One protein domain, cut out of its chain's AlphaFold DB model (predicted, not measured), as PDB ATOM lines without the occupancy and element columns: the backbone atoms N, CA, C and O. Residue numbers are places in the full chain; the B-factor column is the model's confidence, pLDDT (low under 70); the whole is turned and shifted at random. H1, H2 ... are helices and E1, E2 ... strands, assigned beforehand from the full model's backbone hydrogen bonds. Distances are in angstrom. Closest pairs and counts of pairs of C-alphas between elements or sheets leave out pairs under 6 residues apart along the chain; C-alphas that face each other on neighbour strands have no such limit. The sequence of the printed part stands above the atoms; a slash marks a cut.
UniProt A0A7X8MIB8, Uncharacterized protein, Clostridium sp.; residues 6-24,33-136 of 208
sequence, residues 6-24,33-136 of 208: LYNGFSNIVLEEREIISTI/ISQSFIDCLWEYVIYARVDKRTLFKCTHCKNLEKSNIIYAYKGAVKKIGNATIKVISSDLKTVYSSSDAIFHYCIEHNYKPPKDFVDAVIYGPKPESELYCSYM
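This is residues 6 to 24 and 33 to 136 of the 208 residues of an uncharacterized protein of Clostridium sp. (UniProt A0A7X8MIB8). A small sheet of three strands, E2, E6 and E5, has two helices, H1 and H3, covering one face, with no named helix over the other; H2 touches H1 at a steep tilt and is not on the sheet, and the short H4 only grazes the sheet, near the edge strand E5. A separate two-stranded hairpin, E3 and E4, lies near H1 at one end of the long axis, where residues 48 to 69 make a long loop, while residues 6 to 14, with E1, reach the other end. The printed part has 123 residues with four named helices and six named strands, in the order E1 E2 H1 E3 E4 E5 E6 H2 H3 H4; the larger sheet, E2 E6 E5, is mixed, and E3 and E4 are antiparallel. The class is mixed, helices and strands. The whole is compact, with a radius of gyration of the C-alphas of 14.6 A, yet elongated in outline, spanning 51 by 27 by 26 A.

E1, residues 12 to 14, pairs with no named strand; its residues 12 to 13 form a short antiparallel pairing with residues 6 to 7. It runs on into E2, residues 16 to 20, at 40 degrees across a break of one residue. E2 is an edge strand, parallel to the inner strand E6, residues 94 to 99, with N 18 and O 95 2.9 A apart and N 97 and O 18 2.8 A apart, within hydrogen-bond range. E6 is antiparallel to the other edge strand, E5, residues 83 to 88, with N 85 and O 98 2.8 A apart; E5 and E6 are a hairpin. H1, residues 35 to 47, and H3, residues 115 to 123, are on the same face of this sheet, an arrangement of two layers, helices on one face of a sheet. H1 lies over E5 at a height over the sheet of 10.7 A and runs slantwise to the strands, at 50 degrees to E5 on the local plane; their closest C-alphas, of Tyr 44 and Ile 85, are 6.0 A apart. The hairpin E3, residues 70 to 73, and E4, residues 76 to 79, has N 71 and O 78 2.9 A apart; the closest C-alphas of H1 and E4, of Ile 46 and Lys 78, are 6.5 A apart. H2, residues 102 to 109, is not on the larger sheet but touches H1 at a steep tilt of 45 degrees, opposite ways, closest at the C-alphas of Leu 41 and Phe 103, 7.1 A apart. H3 lies over E6 and E5 at a height over the sheet of 9.5 A and runs across the strands. H1 touches H3 with residues 36 to 41 alone, about perpendicular at 76 degrees; the closest C-alphas, of Phe 37 and Ile 122, are 5.8 A apart. H4, residues 130 to 136, touches no helix and only grazes the sheet, with its residues 131 to 136; the C-alphas of Ile 88 and Tyr 132 are 7.5 A apart. In H2, H3 and H4 every O i to N i+4 pair is within hydrogen-bond range; in H1, 7 of 9 are.

E1 begins at C-alpha 12, (52.848, -25.365, -17.917), and is 6.0 A long from first to last C-alpha; E2 measures 13.0 A. H1 measures 18.8 A and begins at C-alpha 35, (21.648, -40.048, -18.419). E3 and E4 measure 9.7 A and 10.3 A, E5 and E6 16.7 A and 16.6 A. H2 measures 9.9 A, H3 11.8 A and H4 9.9 A, ending at C-alpha 136, (39.502, -21.563, -22.409).

The two C-alphas farthest apart, of Phe 10 and Asn 63, are 51.6 A apart. Residues 25 to 32 are not printed; C-alphas 24 and 33 are 14.2 A apart across the cut. The link from H1 to E3 is long, with 22 residues. The mean pLDDT of the printed part is 83.6, and 19 residues are under 70: 6 to 14, 22 to 24, 53 to 55 and 64 to 67.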
ATOM      1  N   LEU A   6      47.477 -25.224 -19.831       48.31
ATOM      2  CA  LEU A   6      46.779 -24.815 -18.613       48.31
ATOM      3  C   LEU A   6      47.695 -23.886 -17.822       48.31
ATOM      4  O   LEU A   6      48.846 -24.236 -17.564       48.31
ATOM      5  N   TYR A   7      47.191 -22.718 -17.426       43.31
ATOM      6  CA  TYR A   7      47.912 -21.816 -16.528       43.31
ATOM      7  C   TYR A   7      47.308 -21.929 -15.129       43.31
ATOM      8  O   TYR A   7      46.300 -21.298 -14.839       43.31
ATOM      9  N   ASN A   8      47.929 -22.742 -14.274       41.94
ATOM     10  CA  ASN A   8      47.508 -22.953 -12.881       41.94
ATOM     11  C   ASN A   8      48.534 -22.414 -11.865       41.94
ATOM     12  O   ASN A   8      48.714 -22.966 -10.784       41.94
ATOM     13  N   GLY A   9      49.276 -21.362 -12.221       42.69
ATOM     14  CA  GLY A   9      50.217 -20.693 -11.312       42.69
ATOM     15  C   GLY A   9      51.474 -21.486 -10.914       42.69
ATOM     16  O   GLY A   9      52.363 -20.888 -10.321       42.69
ATOM     17  N   PHE A  10      51.599 -22.779 -11.255       35.38
ATOM     18  CA  PHE A  10      52.726 -23.618 -10.805       35.38
ATOM     19  C   PHE A  10      53.370 -24.557 -11.841       35.38
ATOM     20  O   PHE A  10      54.418 -25.128 -11.553       35.38
ATOM     21  N   SER A  11      52.843 -24.698 -13.058       41.94
ATOM     22  CA  SER A  11      53.524 -25.414 -14.153       41.94
ATOM     23  C   SER A  11      52.745 -25.280 -15.461       41.94
ATOM     24  O   SER A  11      51.518 -25.220 -15.461       41.94
ATOM     25  N   ASN A  12      53.457 -25.240 -16.593       52.31
ATOM     26  CA  ASN A  12      52.848 -25.365 -17.917       52.31
ATOM     27  C   ASN A  12      52.487 -26.840 -18.143       52.31
ATOM     28  O   ASN A  12      53.321 -27.605 -18.630       52.31
ATOM     29  N   ILE A  13      51.271 -27.255 -17.783       61.62
ATOM     30  CA  ILE A  13      50.771 -28.574 -18.185       61.62
ATOM     31  C   ILE A  13      50.461 -28.495 -19.681       61.62
ATOM     32  O   ILE A  13      49.618 -27.704 -20.115       61.62
ATOM     33  N   VAL A  14      51.194 -29.278 -20.472       68.00
ATOM     34  CA  VAL A  14      50.944 -29.448 -21.904       68.00
ATOM     35  C   VAL A  14      49.918 -30.558 -22.051       68.00
ATOM     36  O   VAL A  14      50.186 -31.690 -21.658       68.00
ATOM     37  N   LEU A  15      48.758 -30.228 -22.610       77.81
ATOM     38  CA  LEU A  15      47.714 -31.211 -22.869       77.81
ATOM     39  C   LEU A  15      47.855 -31.778 -24.281       77.81
ATOM     40  O   LEU A  15      48.067 -31.035 -25.242       77.81
ATOM     41  N   GLU A  16      47.719 -33.095 -24.404       84.94
ATOM     42  CA  GLU A  16      47.559 -33.761 -25.692       84.94
ATOM     43  C   GLU A  16      46.150 -33.474 -26.230       84.94
ATOM     44  O   GLU A  16      45.163 -33.694 -25.531       84.94
ATOM     45  N   GLU A  17      46.034 -32.984 -27.464       85.81
ATOM     46  CA  GLU A  17      44.733 -32.726 -28.085       85.81
ATOM     47  C   GLU A  17      44.295 -33.924 -28.934       85.81
ATOM     48  O   GLU A  17      45.018 -34.346 -29.837       85.81
ATOM     49  N   ARG A  18      43.102 -34.459 -28.653       89.81
ATOM     50  CA  ARG A  18      42.487 -35.566 -29.398       89.81
ATOM     51  C   ARG A  18      41.155 -35.136 -29.992       89.81
ATOM     52  O   ARG A  18      40.324 -34.548 -29.306       89.81
ATOM     53  N   GLU A  19      40.932 -35.440 -31.262       89.25
ATOM     54  CA  GLU A  19      39.659 -35.163 -31.924       89.25
ATOM     55  C   GLU A  19      38.708 -36.356 -31.781       89.25
ATOM     56  O   GLU A  19      39.085 -37.500 -32.029       89.25
ATOM     57  N   ILE A  20      37.468 -36.082 -31.381       86.81
ATOM     58  CA  ILE A  20      36.373 -37.046 -31.373       86.81
ATOM     59  C   ILE A  20      35.517 -36.787 -32.600       86.81
ATOM     60  O   ILE A  20      34.766 -35.806 -32.663       86.81
ATOM     61  N   ILE A  21      35.626 -37.701 -33.556       78.44
ATOM     62  CA  ILE A  21      34.805 -37.724 -34.757       78.44
ATOM     63  C   ILE A  21      33.618 -38.641 -34.477       78.44
ATOM     64  O   ILE A  21      33.786 -39.823 -34.184       78.44
ATOM     65  N   SER A  22      32.407 -38.094 -34.558       66.44
ATOM     66  CA  SER A  22      31.180 -38.883 -34.450       66.44
ATOM     67  C   SER A  22      30.945 -39.665 -35.744       66.44
ATOM     68  O   SER A  22      30.157 -39.250 -36.591       66.44
ATOM     69  N   THR A  23      31.660 -40.773 -35.932       60.41
ATOM     70  CA  THR A  23      31.341 -41.770 -36.958       60.41
ATOM     71  C   THR A  23      30.387 -42.794 -36.359       60.41
ATOM     72  O   THR A  23      30.725 -43.495 -35.409       60.41
ATOM     73  N   ILE A  24      29.165 -42.873 -36.888       57.56
ATOM     74  CA  ILE A  24      28.240 -43.949 -36.521       57.56
ATOM     75  C   ILE A  24      28.674 -45.199 -37.282       57.56
ATOM     76  O   ILE A  24      28.299 -45.396 -38.438       57.56
ATOM     77  N   ILE A  33      23.219 -45.288 -23.373       83.88
ATOM     78  CA  ILE A  33      24.015 -44.134 -22.951       83.88
ATOM     79  C   ILE A  33      23.452 -43.623 -21.627       83.88
ATOM     80  O   ILE A  33      22.274 -43.290 -21.528       83.88
ATOM     81  N   SER A  34      24.300 -43.519 -20.602       90.69
ATOM     82  CA  SER A  34      23.831 -43.078 -19.287       90.69
ATOM     83  C   SER A  34      23.302 -41.637 -19.312       90.69
ATOM     84  O   SER A  34      23.920 -40.739 -19.890       90.69
ATOM     85  N   GLN A  35      22.212 -41.390 -18.584       88.44
ATOM     86  CA  GLN A  35      21.648 -40.048 -18.419       88.44
ATOM     87  C   GLN A  35      22.657 -39.059 -17.807       88.44
ATOM     88  O   GLN A  35      22.703 -37.895 -18.195       88.44
ATOM     89  N   SER A  36      23.516 -39.536 -16.900       89.62
ATOM     90  CA  SER A  36      24.597 -38.739 -16.297       89.62
ATOM     91  C   SER A  36      25.573 -38.194 -17.345       89.62
ATOM     92  O   SER A  36      25.968 -37.029 -17.289       89.62
ATOM     93  N   PHE A  37      25.919 -39.009 -18.347       94.69
ATOM     94  CA  PHE A  37      26.752 -38.563 -19.459       94.69
ATOM     95  C   PHE A  37      26.057 -37.483 -20.292       94.69
ATOM     96  O   PHE A  37      26.665 -36.447 -20.537       94.69
ATOM     97  N   ILE A  38      24.799 -37.695 -20.697       93.75
ATOM     98  CA  ILE A  38      24.025 -36.716 -21.484       93.75
ATOM     99  C   ILE A  38      23.925 -35.378 -20.750       93.75
ATOM    100  O   ILE A  38      24.134 -34.316 -21.336       93.75
ATOM    101  N   ASP A  39      23.647 -35.446 -19.453       89.50
ATOM    102  CA  ASP A  39      23.542 -34.295 -18.572       89.50
ATOM    103  C   ASP A  39      24.837 -33.489 -18.520       89.50
ATOM    104  O   ASP A  39      24.804 -32.275 -18.702       89.50
ATOM    105  N   CYS A  40      25.966 -34.167 -18.319       92.94
ATOM    106  CA  CYS A  40      27.277 -33.531 -18.300       92.94
ATOM    107  C   CYS A  40      27.676 -33.014 -19.689       92.94
ATOM    108  O   CYS A  40      28.225 -31.924 -19.806       92.94
ATOM    109  N   LEU A  41      27.399 -33.774 -20.754       95.94
ATOM    110  CA  LEU A  41      27.703 -33.383 -22.131       95.94
ATOM    111  C   LEU A  41      26.982 -32.084 -22.497       95.94
ATOM    112  O   LEU A  41      27.573 -31.210 -23.135       95.94
ATOM    113  N   TRP A  42      25.727 -31.941 -22.065       93.56
ATOM    114  CA  TRP A  42      24.943 -30.736 -22.295       93.56
ATOM    115  C   TRP A  42      25.617 -29.478 -21.741       93.56
ATOM    116  O   TRP A  42      25.608 -28.453 -22.419       93.56
ATOM    117  N   GLU A  43      26.259 -29.551 -20.571       91.81
ATOM    118  CA  GLU A  43      26.992 -28.417 -19.987       91.81
ATOM    119  C   GLU A  43      28.103 -27.923 -20.925       91.81
ATOM    120  O   GLU A  43      28.240 -26.721 -21.165       91.81
ATOM    121  N   TYR A  44      28.858 -28.841 -21.536       94.12
ATOM    122  CA  TYR A  44      29.875 -28.476 -22.525       94.12
ATOM    123  C   TYR A  44      29.250 -27.904 -23.806       94.12
ATOM    124  O   TYR A  44      29.780 -26.945 -24.366       94.12
ATOM    125  N   VAL A  45      28.111 -28.443 -24.257       92.94
ATOM    126  CA  VAL A  45      27.386 -27.986 -25.460       92.94
ATOM    127  C   VAL A  45      26.879 -26.553 -25.314       92.94
ATOM    128  O   VAL A  45      27.077 -25.732 -26.211       92.94
ATOM    129  N   ILE A  46      26.259 -26.206 -24.184       88.62
ATOM    130  CA  ILE A  46      25.775 -24.835 -23.958       88.62
ATOM    131  C   ILE A  46      26.928 -23.843 -23.794       88.62
ATOM    132  O   ILE A  46      26.782 -22.662 -24.116       88.62
ATOM    133  N   TYR A  47      28.085 -24.323 -23.341       86.38
ATOM    134  CA  TYR A  47      29.306 -23.534 -23.254       86.38
ATOM    135  C   TYR A  47      30.035 -23.407 -24.600       86.38
ATOM    136  O   TYR A  47      30.868 -22.517 -24.767       86.38
ATOM    137  N   ALA A  48      29.728 -24.257 -25.581       87.88
ATOM    138  CA  ALA A  48      30.422 -24.307 -26.859       87.88
ATOM    139  C   ALA A  48      30.373 -22.965 -27.603       87.88
ATOM    140  O   ALA A  48      29.320 -22.320 -27.738       87.88
ATOM    141  N   ARG A  49      31.525 -22.563 -28.148       80.56
ATOM    142  CA  ARG A  49      31.634 -21.388 -29.011       80.56
ATOM    143  C   ARG A  49      31.453 -21.800 -30.463       80.56
ATOM    144  O   ARG A  49      32.155 -22.677 -30.960       80.56
ATOM    145  N   VAL A  50      30.566 -21.088 -31.152       80.88
ATOM    146  CA  VAL A  50      30.379 -21.214 -32.600       80.88
ATOM    147  C   VAL A  50      31.678 -20.840 -33.311       80.88
ATOM    148  O   VAL A  50      32.154 -19.708 -33.205       80.88
ATOM    149  N   ASP A  51      32.247 -21.794 -34.036       76.94
ATOM    150  CA  ASP A  51      33.468 -21.630 -34.825       76.94
ATOM    151  C   ASP A  51      33.251 -21.928 -36.314       76.94
ATOM    152  O   ASP A  51      34.059 -21.522 -37.150       76.94
ATOM    153  N   LYS A  52      32.120 -22.550 -36.666       74.12
ATOM    154  CA  LYS A  52      31.724 -22.853 -38.042       74.12
ATOM    155  C   LYS A  52      30.485 -22.047 -38.431       74.12
ATOM    156  O   LYS A  52      29.572 -21.824 -37.641       74.12
ATOM    157  N   ARG A  53      30.435 -21.617 -39.694       68.19
ATOM    158  CA  ARG A  53      29.268 -20.929 -40.290       68.19
ATOM    159  C   ARG A  53      28.347 -21.874 -41.063       68.19
ATOM    160  O   ARG A  53      27.383 -21.436 -41.680       68.19
ATOM    161  N   THR A  54      28.650 -23.166 -41.058       68.69
ATOM    162  CA  THR A  54      27.899 -24.176 -41.800       68.69
ATOM    163  C   THR A  54      26.674 -24.621 -41.019       68.69
ATOM    164  O   THR A  54      26.744 -24.858 -39.813       68.69
ATOM    165  N   LEU A  55      25.553 -24.782 -41.720       68.75
ATOM    166  CA  LEU A  55      24.393 -25.470 -41.169       68.75
ATOM    167  C   LEU A  55      24.726 -26.954 -41.025       68.75
ATOM    168  O   LEU A  55      25.045 -27.618 -42.012       68.75
ATOM    169  N   PHE A  56      24.644 -27.458 -39.798       77.75
ATOM    170  CA  PHE A  56      24.737 -28.883 -39.533       77.75
ATOM    171  C   PHE A  56      23.602 -29.628 -40.228       77.75
ATOM    172  O   PHE A  56      22.439 -29.231 -40.148       77.75
ATOM    173  N   LYS A  57      23.960 -30.711 -40.913       79.31
ATOM    174  CA  LYS A  57      23.026 -31.653 -41.522       79.31
ATOM    175  C   LYS A  57      23.445 -33.046 -41.087       79.31
ATOM    176  O   LYS A  57      24.544 -33.483 -41.424       79.31
ATOM    177  N   CYS A  58      22.582 -33.722 -40.341       83.50
ATOM    178  CA  CYS A  58      22.843 -35.089 -39.926       83.50
ATOM    179  C   CYS A  58      22.572 -36.039 -41.092       83.50
ATOM    180  O   CYS A  58      21.438 -36.151 -41.540       83.50
ATOM    181  N   THR A  59      23.586 -36.765 -41.557       82.06
ATOM    182  CA  THR A  59      23.457 -37.748 -42.650       82.06
ATOM    183  C   THR A  59      22.696 -39.013 -42.254       82.06
ATOM    184  O   THR A  59      22.332 -39.799 -43.123       82.06
ATOM    185  N   HIS A  60      22.450 -39.214 -40.958       82.12
ATOM    186  CA  HIS A  60      21.774 -40.391 -40.407       82.12
ATOM    187  C   HIS A  60      20.295 -40.140 -40.081       82.12
ATOM    188  O   HIS A  60      19.532 -41.081 -39.858       82.12
ATOM    189  N   CYS A  61      19.855 -38.881 -40.087       83.31
ATOM    190  CA  CYS A  61      18.447 -38.542 -39.948       83.31
ATOM    191  C   CYS A  61      17.667 -38.976 -41.195       83.31
ATOM    192  O   CYS A  61      17.996 -38.596 -42.317       83.31
ATOM    193  N   LYS A  62      16.568 -39.721 -40.993       73.25
ATOM    194  CA  LYS A  62      15.689 -40.206 -42.080       73.25
ATOM    195  C   LYS A  62      15.123 -39.080 -42.951       73.25
ATOM    196  O   LYS A  62      14.741 -39.316 -44.092       73.25
ATOM    197  N   ASN A  63      15.041 -37.866 -42.412       72.38
ATOM    198  CA  ASN A  63      14.689 -36.671 -43.159       72.38
ATOM    199  C   ASN A  63      15.651 -35.542 -42.766       72.38
ATOM    200  O   ASN A  63      15.579 -35.025 -41.652       72.38
ATOM    201  N   LEU A  64      16.534 -35.169 -43.694       61.22
ATOM    202  CA  LEU A  64      17.573 -34.156 -43.484       61.22
ATOM    203  C   LEU A  64      16.991 -32.799 -43.067       61.22
ATOM    204  O   LEU A  64      17.570 -32.136 -42.210       61.22
ATOM    205  N   GLU A  65      15.832 -32.421 -43.617       62.16
ATOM    206  CA  GLU A  65      15.129 -31.169 -43.297       62.16
ATOM    207  C   GLU A  65      14.491 -31.182 -41.903       62.16
ATOM    208  O   GLU A  65      14.180 -30.128 -41.357       62.16
ATOM    209  N   LYS A  66      14.322 -32.371 -41.310       64.38
ATOM    210  CA  LYS A  66      13.775 -32.570 -39.961       64.38
ATOM    211  C   LYS A  66      14.838 -32.910 -38.919       64.38
ATOM    212  O   LYS A  66      14.477 -33.252 -37.798       64.38
ATOM    213  N   SER A  67      16.126 -32.851 -39.265       68.12
ATOM    214  CA  SER A  67      17.183 -33.076 -38.275       68.12
ATOM    215  C   SER A  67      17.039 -32.041 -37.160       68.12
ATOM    216  O   SER A  67      17.091 -30.839 -37.427       68.12
ATOM    217  N   ASN A  68      16.867 -32.489 -35.915       72.31
ATOM    218  CA  ASN A  68      16.819 -31.586 -34.771       72.31
ATOM    219  C   ASN A  68      18.171 -30.878 -34.634       72.31
ATOM    220  O   ASN A  68      19.190 -31.506 -34.343       72.31
ATOM    221  N   ILE A  69      18.179 -29.566 -34.874       81.44
ATOM    222  CA  ILE A  69      19.363 -28.704 -34.720       81.44
ATOM    223  C   ILE A  69      19.215 -27.708 -33.571       81.44
ATOM    224  O   ILE A  69      20.193 -27.070 -33.200       81.44
ATOM    225  N   ILE A  70      18.008 -27.561 -33.018       85.88
ATOM    226  CA  ILE A  70      17.711 -26.748 -31.837       85.88
ATOM    227  C   ILE A  70      17.228 -27.700 -30.751       85.88
ATOM    228  O   ILE A  70      16.253 -28.418 -30.954       85.88
ATOM    229  N   TYR A  71      17.900 -27.677 -29.606       84.88
ATOM    230  CA  TYR A  71      17.563 -28.496 -28.451       84.88
ATOM    231  C   TYR A  71      17.124 -27.611 -27.299       84.88
ATOM    232  O   TYR A  71      17.783 -26.615 -27.003       84.88
ATOM    233  N   ALA A  72      16.024 -28.000 -26.658       85.94
ATOM    234  CA  ALA A  72      15.586 -27.483 -25.372       85.94
ATOM    235  C   ALA A  72      15.863 -28.562 -24.320       85.94
ATOM    236  O   ALA A  72      15.219 -29.609 -24.323       85.94
ATOM    237  N   TYR A  73      16.844 -28.331 -23.452       80.06
ATOM    238  CA  TYR A  73      17.274 -29.309 -22.462       80.06
ATOM    239  C   TYR A  73      17.712 -28.611 -21.172       80.06
ATOM    240  O   TYR A  73      18.390 -27.584 -21.210       80.06
ATOM    241  N   LYS A  74      17.272 -29.134 -20.019       80.69
ATOM    242  CA  LYS A  74      17.545 -28.573 -18.679       80.69
ATOM    243  C   LYS A  74      17.363 -27.047 -18.574       80.69
ATOM    244  O   LYS A  74      18.203 -26.343 -18.026       80.69
ATOM    245  N   GLY A  75      16.264 -26.521 -19.114       77.38
ATOM    246  CA  GLY A  75      15.954 -25.087 -19.017       77.38
ATOM    247  C   GLY A  75      16.729 -24.186 -19.987       77.38
ATOM    248  O   GLY A  75      16.540 -22.972 -19.950       77.38
ATOM    249  N   ALA A  76      17.555 -24.753 -20.869       81.81
ATOM    250  CA  ALA A  76      18.331 -24.027 -21.866       81.81
ATOM    251  C   ALA A  76      17.920 -24.428 -23.285       81.81
ATOM    252  O   ALA A  76      17.666 -25.598 -23.565       81.81
ATOM    253  N   VAL A  77      17.902 -23.458 -24.194       86.31
ATOM    254  CA  VAL A  77      17.717 -23.668 -25.628       86.31
ATOM    255  C   VAL A  77      18.994 -23.304 -26.368       86.31
ATOM    256  O   VAL A  77      19.512 -22.191 -26.228       86.31
ATOM    257  N   LYS A  78      19.491 -24.233 -27.188       86.56
ATOM    258  CA  LYS A  78      20.730 -24.071 -27.953       86.56
ATOM    259  C   LYS A  78      20.593 -24.661 -29.350       86.56
ATOM    260  O   LYS A  78      20.075 -25.761 -29.526       86.56
ATOM    261  N   LYS A  79      21.096 -23.927 -30.345       87.06
ATOM    262  CA  LYS A  79      21.364 -24.467 -31.680       87.06
ATOM    263  C   LYS A  79      22.723 -25.159 -31.672       87.06
ATOM    264  O   LYS A  79      23.676 -24.546 -31.192       87.06
ATOM    265  N   ILE A  80      22.793 -26.365 -32.229       87.75
ATOM    266  CA  ILE A  80      24.021 -27.162 -32.273       87.75
ATOM    267  C   ILE A  80      24.490 -27.489 -33.693       87.75
ATOM    268  O   ILE A  80      23.785 -27.270 -34.684       87.75
ATOM    269  N   GLY A  81      25.700 -28.032 -33.770       86.69
ATOM    270  CA  GLY A  81      26.373 -28.556 -34.952       86.69
ATOM    271  C   GLY A  81      27.236 -27.543 -35.701       86.69
ATOM    272  O   GLY A  81      27.763 -27.828 -36.778       86.69
ATOM    273  N   ASN A  82      27.405 -26.355 -35.130       85.94
ATOM    274  CA  ASN A  82      28.266 -25.302 -35.654       85.94
ATOM    275  C   ASN A  82      29.289 -24.799 -34.625       85.94
ATOM    276  O   ASN A  82      29.964 -23.797 -34.876       85.94
ATOM    277  N   ALA A  83      29.399 -25.478 -33.484       89.12
ATOM    278  CA  ALA A  83      30.363 -25.165 -32.448       89.12
ATOM    279  C   ALA A  83      31.273 -26.361 -32.158       89.12
ATOM    280  O   ALA A  83      30.963 -27.517 -32.464       89.12
ATOM    281  N   THR A  84      32.399 -26.056 -31.521       90.88
ATOM    282  CA  THR A  84      33.318 -27.055 -30.981       90.88
ATOM    283  C   THR A  84      33.257 -27.019 -29.461       90.88
ATOM    284  O   THR A  84      33.373 -25.953 -28.849       90.88
ATOM    285  N   ILE A  85      33.100 -28.193 -28.855       93.81
ATOM    286  CA  ILE A  85      33.286 -28.414 -27.424       93.81
ATOM    287  C   ILE A  85      34.726 -28.831 -27.142       93.81
ATOM    288  O   ILE A  85      35.366 -29.513 -27.949       93.81
ATOM    289  N   LYS A  86      35.219 -28.431 -25.972       94.38
ATOM    290  CA  LYS A  86      36.471 -28.915 -25.396       94.38
ATOM    291  C   LYS A  86      36.136 -29.665 -24.118       94.38
ATOM    292  O   LYS A  86      35.301 -29.207 -23.352       94.38
ATOM    293  N   VAL A  87      36.763 -30.809 -23.891       96.06
ATOM    294  CA  VAL A  87      36.560 -31.610 -22.679       96.06
ATOM    295  C   VAL A  87      37.925 -32.027 -22.165       96.06
ATOM    296  O   VAL A  87      38.684 -32.671 -22.882       96.06
ATOM    297  N   ILE A  88      38.259 -31.630 -20.943       95.81
ATOM    298  CA  ILE A  88      39.549 -31.949 -20.326       95.81
ATOM    299  C   ILE A  88      39.398 -33.283 -19.586       95.81
ATOM    300  O   ILE A  88      38.428 -33.468 -18.854       95.81
ATOM    301  N   SER A  89      40.330 -34.218 -19.778       95.44
ATOM    302  CA  SER A  89      40.343 -35.492 -19.051       95.44
ATOM    303  C   SER A  89      40.531 -35.269 -17.549       95.44
ATOM    304  O   SER A  89      41.162 -34.303 -17.129       95.44
ATOM    305  N   SER A  90      40.009 -36.171 -16.716       93.56
ATOM    306  CA  SER A  90      40.136 -36.076 -15.252       93.56
ATOM    307  C   SER A  90      41.585 -36.166 -14.758       93.56
ATOM    308  O   SER A  90      41.919 -35.587 -13.728       93.56
ATOM    309  N   ASP A  91      42.463 -36.838 -15.507       92.75
ATOM    310  CA  ASP A  91      43.898 -36.917 -15.217       92.75
ATOM    311  C   ASP A  91      44.701 -35.702 -15.714       92.75
ATOM    312  O   ASP A  91      45.917 -35.653 -15.523       92.75
ATOM    313  N   LEU A  92      44.027 -34.724 -16.332       92.88
ATOM    314  CA  LEU A  92      44.599 -33.479 -16.846       92.88
ATOM    315  C   LEU A  92      45.743 -33.694 -17.847       92.88
ATOM    316  O   LEU A  92      46.682 -32.899 -17.887       92.88
ATOM    317  N   LYS A  93      45.689 -34.763 -18.648       91.06
ATOM    318  CA  LYS A  93      46.680 -35.030 -19.705       91.06
ATOM    319  C   LYS A  93      46.148 -34.801 -21.106       91.06
ATOM    320  O   LYS A  93      46.929 -34.501 -22.008       91.06
ATOM    321  N   THR A  94      44.840 -34.924 -21.299       92.94
ATOM    322  CA  THR A  94      44.216 -34.894 -22.619       92.94
ATOM    323  C   THR A  94      43.110 -33.849 -22.669       92.94
ATOM    324  O   THR A  94      42.330 -33.703 -21.730       92.94
ATOM    325  N   VAL A  95      43.015 -33.137 -23.790       94.88
ATOM    326  CA  VAL A  95      41.808 -32.396 -24.164       94.88
ATOM    327  C   VAL A  95      41.199 -33.039 -25.382       94.88
ATOM    328  O   VAL A  95      41.824 -33.141 -26.436       94.88
ATOM    329  N   TYR A  96      39.943 -33.417 -25.243       95.31
ATOM    330  CA  TYR A  96      39.128 -33.850 -26.349       95.31
ATOM    331  C   TYR A  96      38.460 -32.654 -27.010       95.31
ATOM    332  O   TYR A  96      37.910 -31.776 -26.343       95.31
ATOM    333  N   SER A  97      38.480 -32.652 -28.333       93.62
ATOM    334  CA  SER A  97      37.766 -31.705 -29.176       93.62
ATOM    335  C   SER A  97      36.689 -32.439 -29.941       93.62
ATOM    336  O   SER A  97      36.978 -33.440 -30.588       93.62
ATOM    337  N   SER A  98      35.458 -31.946 -29.900       92.81
ATOM    338  CA  SER A  98      34.379 -32.511 -30.709       92.81
ATOM    339  C   SER A  98      33.444 -31.423 -31.199       92.81
ATOM    340  O   SER A  98      33.376 -30.346 -30.611       92.81
ATOM    341  N   SER A  99      32.695 -31.702 -32.262       92.12
ATOM    342  CA  SER A  99      31.556 -30.853 -32.596       92.12
ATOM    343  C   SER A  99      30.471 -31.025 -31.540       92.12
ATOM    344  O   SER A  99      30.191 -32.137 -31.107       92.12
ATOM    345  N   ASP A 100      29.796 -29.939 -31.184       92.69
ATOM    346  CA  ASP A 100      28.600 -29.977 -30.339       92.69
ATOM    347  C   ASP A 100      27.444 -30.813 -30.939       92.69
ATOM    348  O   ASP A 100      26.562 -31.255 -30.203       92.69
ATOM    349  N   ALA A 101      27.482 -31.127 -32.243       91.75
ATOM    350  CA  ALA A 101      26.598 -32.111 -32.881       91.75
ATOM    351  C   ALA A 101      26.701 -33.528 -32.292       91.75
ATOM    352  O   ALA A 101      25.774 -34.316 -32.475       91.75
ATOM    353  N   ILE A 102      27.768 -33.860 -31.554       92.81
ATOM    354  CA  ILE A 102      27.855 -35.127 -30.815       92.81
ATOM    355  C   ILE A 102      26.638 -35.344 -29.907       92.81
ATOM    356  O   ILE A 102      26.178 -36.474 -29.770       92.81
ATOM    357  N   PHE A 103      26.049 -34.269 -29.370       93.62
ATOM    358  CA  PHE A 103      24.820 -34.340 -28.584       93.62
ATOM    359  C   PHE A 103      23.633 -34.859 -29.406       93.62
ATOM    360  O   PHE A 103      22.947 -35.777 -28.964       93.62
ATOM    361  N   HIS A 104      23.440 -34.347 -30.631       91.44
ATOM    362  CA  HIS A 104      22.422 -34.865 -31.554       91.44
ATOM    363  C   HIS A 104      22.643 -36.351 -31.824       91.44
ATOM    364  O   HIS A 104      21.704 -37.133 -31.749       91.44
ATOM    365  N   TYR A 105      23.882 -36.757 -32.105       90.69
ATOM    366  CA  TYR A 105      24.177 -38.158 -32.385       90.69
ATOM    367  C   TYR A 105      23.894 -39.074 -31.189       90.69
ATOM    368  O   TYR A 105      23.355 -40.163 -31.380       90.69
ATOM    369  N   CYS A 106      24.206 -38.638 -29.967       91.19
ATOM    370  CA  CYS A 106      23.913 -39.421 -28.767       91.19
ATOM    371  C   CYS A 106      22.400 -39.597 -28.560       91.19
ATOM    372  O   CYS A 106      21.956 -40.706 -28.286       91.19
ATOM    373  N   ILE A 107      21.613 -38.527 -28.723       89.31
ATOM    374  CA  ILE A 107      20.167 -38.529 -28.442       89.31
ATOM    375  C   ILE A 107      19.344 -39.175 -29.563       89.31
ATOM    376  O   ILE A 107      18.469 -39.991 -29.300       89.31
ATOM    377  N   GLU A 108      19.606 -38.809 -30.817       87.50
ATOM    378  CA  GLU A 108      18.758 -39.185 -31.959       87.50
ATOM    379  C   GLU A 108      19.213 -40.490 -32.622       87.50
ATOM    380  O   GLU A 108      18.448 -41.144 -33.336       87.50
ATOM    381  N   HIS A 109      20.477 -40.867 -32.416       86.50
ATOM    382  CA  HIS A 109      21.095 -41.999 -33.098       86.50
ATOM    383  C   HIS A 109      21.764 -43.006 -32.162       86.50
ATOM    384  O   HIS A 109      22.403 -43.934 -32.655       86.50
ATOM    385  N   ASN A 110      21.615 -42.853 -30.840       85.94
ATOM    386  CA  ASN A 110      22.248 -43.712 -29.833       85.94
ATOM    387  C   ASN A 110      23.763 -43.876 -30.056       85.94
ATOM    388  O   ASN A 110      24.338 -44.921 -29.755       85.94
ATOM    389  N   TYR A 111      24.419 -42.858 -30.625       87.62
ATOM    390  CA  TYR A 111      25.859 -42.889 -30.852       87.62
ATOM    391  C   TYR A 111      26.588 -42.939 -29.516       87.62
ATOM    392  O   TYR A 111      26.447 -42.025 -28.706       87.62
ATOM    393  N   LYS A 112      27.407 -43.972 -29.314       88.00
ATOM    394  CA  LYS A 112      28.220 -44.154 -28.112       88.00
ATOM    395  C   LYS A 112      29.633 -43.617 -28.356       88.00
ATOM    396  O   LYS A 112      30.381 -44.221 -29.126       88.00
ATOM    397  N   PRO A 113      30.033 -42.508 -27.712       91.19
ATOM    398  CA  PRO A 113      31.401 -42.021 -27.823       91.19
ATOM    399  C   PRO A 113      32.401 -42.983 -27.156       91.19
ATOM    400  O   PRO A 113      32.007 -43.791 -26.308       91.19
ATOM    401  N   PRO A 114      33.706 -42.870 -27.468       91.81
ATOM    402  CA  PRO A 114      34.747 -43.650 -26.803       91.81
ATOM    403  C   PRO A 114      34.698 -43.509 -25.276       91.81
ATOM    404  O   PRO A 114      34.465 -42.413 -24.760       91.81
ATOM    405  N   LYS A 115      34.971 -44.602 -24.548       91.44
ATOM    406  CA  LYS A 115      34.866 -44.639 -23.079       91.44
ATOM    407  C   LYS A 115      35.664 -43.519 -22.404       91.44
ATOM    408  O   LYS A 115      35.129 -42.852 -21.529       91.44
ATOM    409  N   ASP A 116      36.895 -43.264 -22.840       93.31
ATOM    410  CA  ASP A 116      37.737 -42.228 -22.226       93.31
ATOM    411  C   ASP A 116      37.143 -40.820 -22.395       93.31
ATOM    412  O   ASP A 116      37.267 -39.978 -21.507       93.31
ATOM    413  N   PHE A 117      36.445 -40.563 -23.508       95.06
ATOM    414  CA  PHE A 117      35.712 -39.312 -23.700       95.06
ATOM    415  C   PHE A 117      34.501 -39.232 -22.770       95.06
ATOM    416  O   PHE A 117      34.264 -38.190 -22.164       95.06
ATOM    417  N   VAL A 118      33.752 -40.330 -22.627       95.19
ATOM    418  CA  VAL A 118      32.629 -40.419 -21.680       95.19
ATOM    419  C   VAL A 118      33.108 -40.145 -20.255       95.19
ATOM    420  O   VAL A 118      32.526 -39.308 -19.565       95.19
ATOM    421  N   ASP A 119      34.203 -40.777 -19.835       95.19
ATOM    422  CA  ASP A 119      34.808 -40.561 -18.520       95.19
ATOM    423  C   ASP A 119      35.270 -39.103 -18.353       95.19
ATOM    424  O   ASP A 119      35.025 -38.500 -17.310       95.19
ATOM    425  N   ALA A 120      35.888 -38.505 -19.375       96.88
ATOM    426  CA  ALA A 120      36.294 -37.100 -19.347       96.88
ATOM    427  C   ALA A 120      35.093 -36.150 -19.222       96.88
ATOM    428  O   ALA A 120      35.143 -35.199 -18.448       96.88
ATOM    429  N   VAL A 121      33.990 -36.423 -19.923       96.62
ATOM    430  CA  VAL A 121      32.759 -35.630 -19.815       96.62
ATOM    431  C   VAL A 121      32.159 -35.733 -18.417       96.62
ATOM    432  O   VAL A 121      31.721 -34.722 -17.876       96.62
ATOM    433  N   ILE A 122      32.129 -36.922 -17.811       95.25
ATOM    434  CA  ILE A 122      31.504 -37.127 -16.497       95.25
ATOM    435  C   ILE A 122      32.399 -36.604 -15.368       95.25
ATOM    436  O   ILE A 122      31.917 -35.856 -14.515       95.25
ATOM    437  N   TYR A 123      33.682 -36.962 -15.366       95.69
ATOM    438  CA  TYR A 123      34.588 -36.781 -14.226       95.69
ATOM    439  C   TYR A 123      35.633 -35.679 -14.419       95.69
ATOM    440  O   TYR A 123      36.350 -35.342 -13.478       95.69
ATOM    441  N   GLY A 124      35.766 -35.143 -15.632       95.62
ATOM    442  CA  GLY A 124      36.700 -34.068 -15.928       95.62
ATOM    443  C   GLY A 124      36.251 -32.701 -15.391       95.62
ATOM    444  O   GLY A 124      35.121 -32.535 -14.915       95.62
ATOM    445  N   PRO A 125      37.133 -31.690 -15.484       95.06
ATOM    446  CA  PRO A 125      36.817 -30.306 -15.139       95.06
ATOM    447  C   PRO A 125      35.604 -29.780 -15.916       95.06
ATOM    448  O   PRO A 125      35.564 -29.843 -17.150       95.06
ATOM    449  N   LYS A 126      34.621 -29.237 -15.191       92.44
ATOM    450  CA  LYS A 126      33.374 -28.698 -15.760       92.44
ATOM    451  C   LYS A 126      33.553 -27.281 -16.304       92.44
ATOM    452  O   LYS A 126      34.470 -26.597 -15.846       92.44
ATOM    453  N   PRO A 127      32.688 -26.812 -17.222       86.88
ATOM    454  CA  PRO A 127      32.855 -25.514 -17.870       86.88
ATOM    455  C   PRO A 127      33.005 -24.296 -16.947       86.88
ATOM    456  O   PRO A 127      33.751 -23.382 -17.284       86.88
ATOM    457  N   GLU A 128      32.362 -24.305 -15.778       81.31
ATOM    458  CA  GLU A 128      32.462 -23.229 -14.774       81.31
ATOM    459  C   GLU A 128      33.594 -23.435 -13.755       81.31
ATOM    460  O   GLU A 128      33.796 -22.617 -12.861       81.31
ATOM    461  N   SER A 129      34.347 -24.533 -13.854       86.94
ATOM    462  CA  SER A 129      35.505 -24.744 -12.988       86.94
ATOM    463  C   SER A 129      36.641 -23.797 -13.369       86.94
ATOM    464  O   SER A 129      36.919 -23.581 -14.550       86.94
ATOM    465  N   GLU A 130      37.369 -23.297 -12.371       86.62
ATOM    466  CA  GLU A 130      38.503 -22.386 -12.572       86.62
ATOM    467  C   GLU A 130      39.528 -22.940 -13.574       86.62
ATOM    468  O   GLU A 130      40.028 -22.215 -14.439       86.62
ATOM    469  N   LEU A 131      39.794 -24.245 -13.495       88.94
ATOM    470  CA  LEU A 131      40.720 -24.939 -14.379       88.94
ATOM    471  C   LEU A 131      40.255 -24.898 -15.843       88.94
ATOM    472  O   LEU A 131      41.041 -24.584 -16.739       88.94
ATOM    473  N   TYR A 132      38.976 -25.183 -16.090       89.88
ATOM    474  CA  TYR A 132      38.413 -25.134 -17.434       89.88
ATOM    475  C   TYR A 132      38.345 -23.697 -17.959       89.88
ATOM    476  O   TYR A 132      38.765 -23.428 -19.084       89.88
ATOM    477  N   CYS A 133      37.900 -22.740 -17.139       87.12
ATOM    478  CA  CYS A 133      37.897 -21.322 -17.498       87.12
ATOM    479  C   CYS A 133      39.304 -20.848 -17.894       87.12
ATOM    480  O   CYS A 133      39.468 -20.152 -18.897       87.12
ATOM    481  N   SER A 134      40.332 -21.257 -17.147       88.88
ATOM    482  CA  SER A 134      41.733 -20.917 -17.423       88.88
ATOM    483  C   SER A 134      42.234 -21.535 -18.728       88.88
ATOM    484  O   SER A 134      42.886 -20.848 -19.516       88.88
ATOM    485  N   TYR A 135      41.867 -22.789 -19.014       89.75
ATOM    486  CA  TYR A 135      42.128 -23.411 -20.314       89.75
ATOM    487  C   TYR A 135      41.524 -22.597 -21.465       89.75
ATOM    488  O   TYR A 135      42.206 -22.271 -22.437       89.75
ATOM    489  N   MET A 136      40.245 -22.236 -21.344       87.44
ATOM    490  CA  MET A 136      39.502 -21.563 -22.409       87.44
ATOM    491  C   MET A 136      40.015 -20.144 -22.672       87.44
ATOM    492  O   MET A 136      40.095 -19.738 -23.835       87.44
TER     493      MET A 136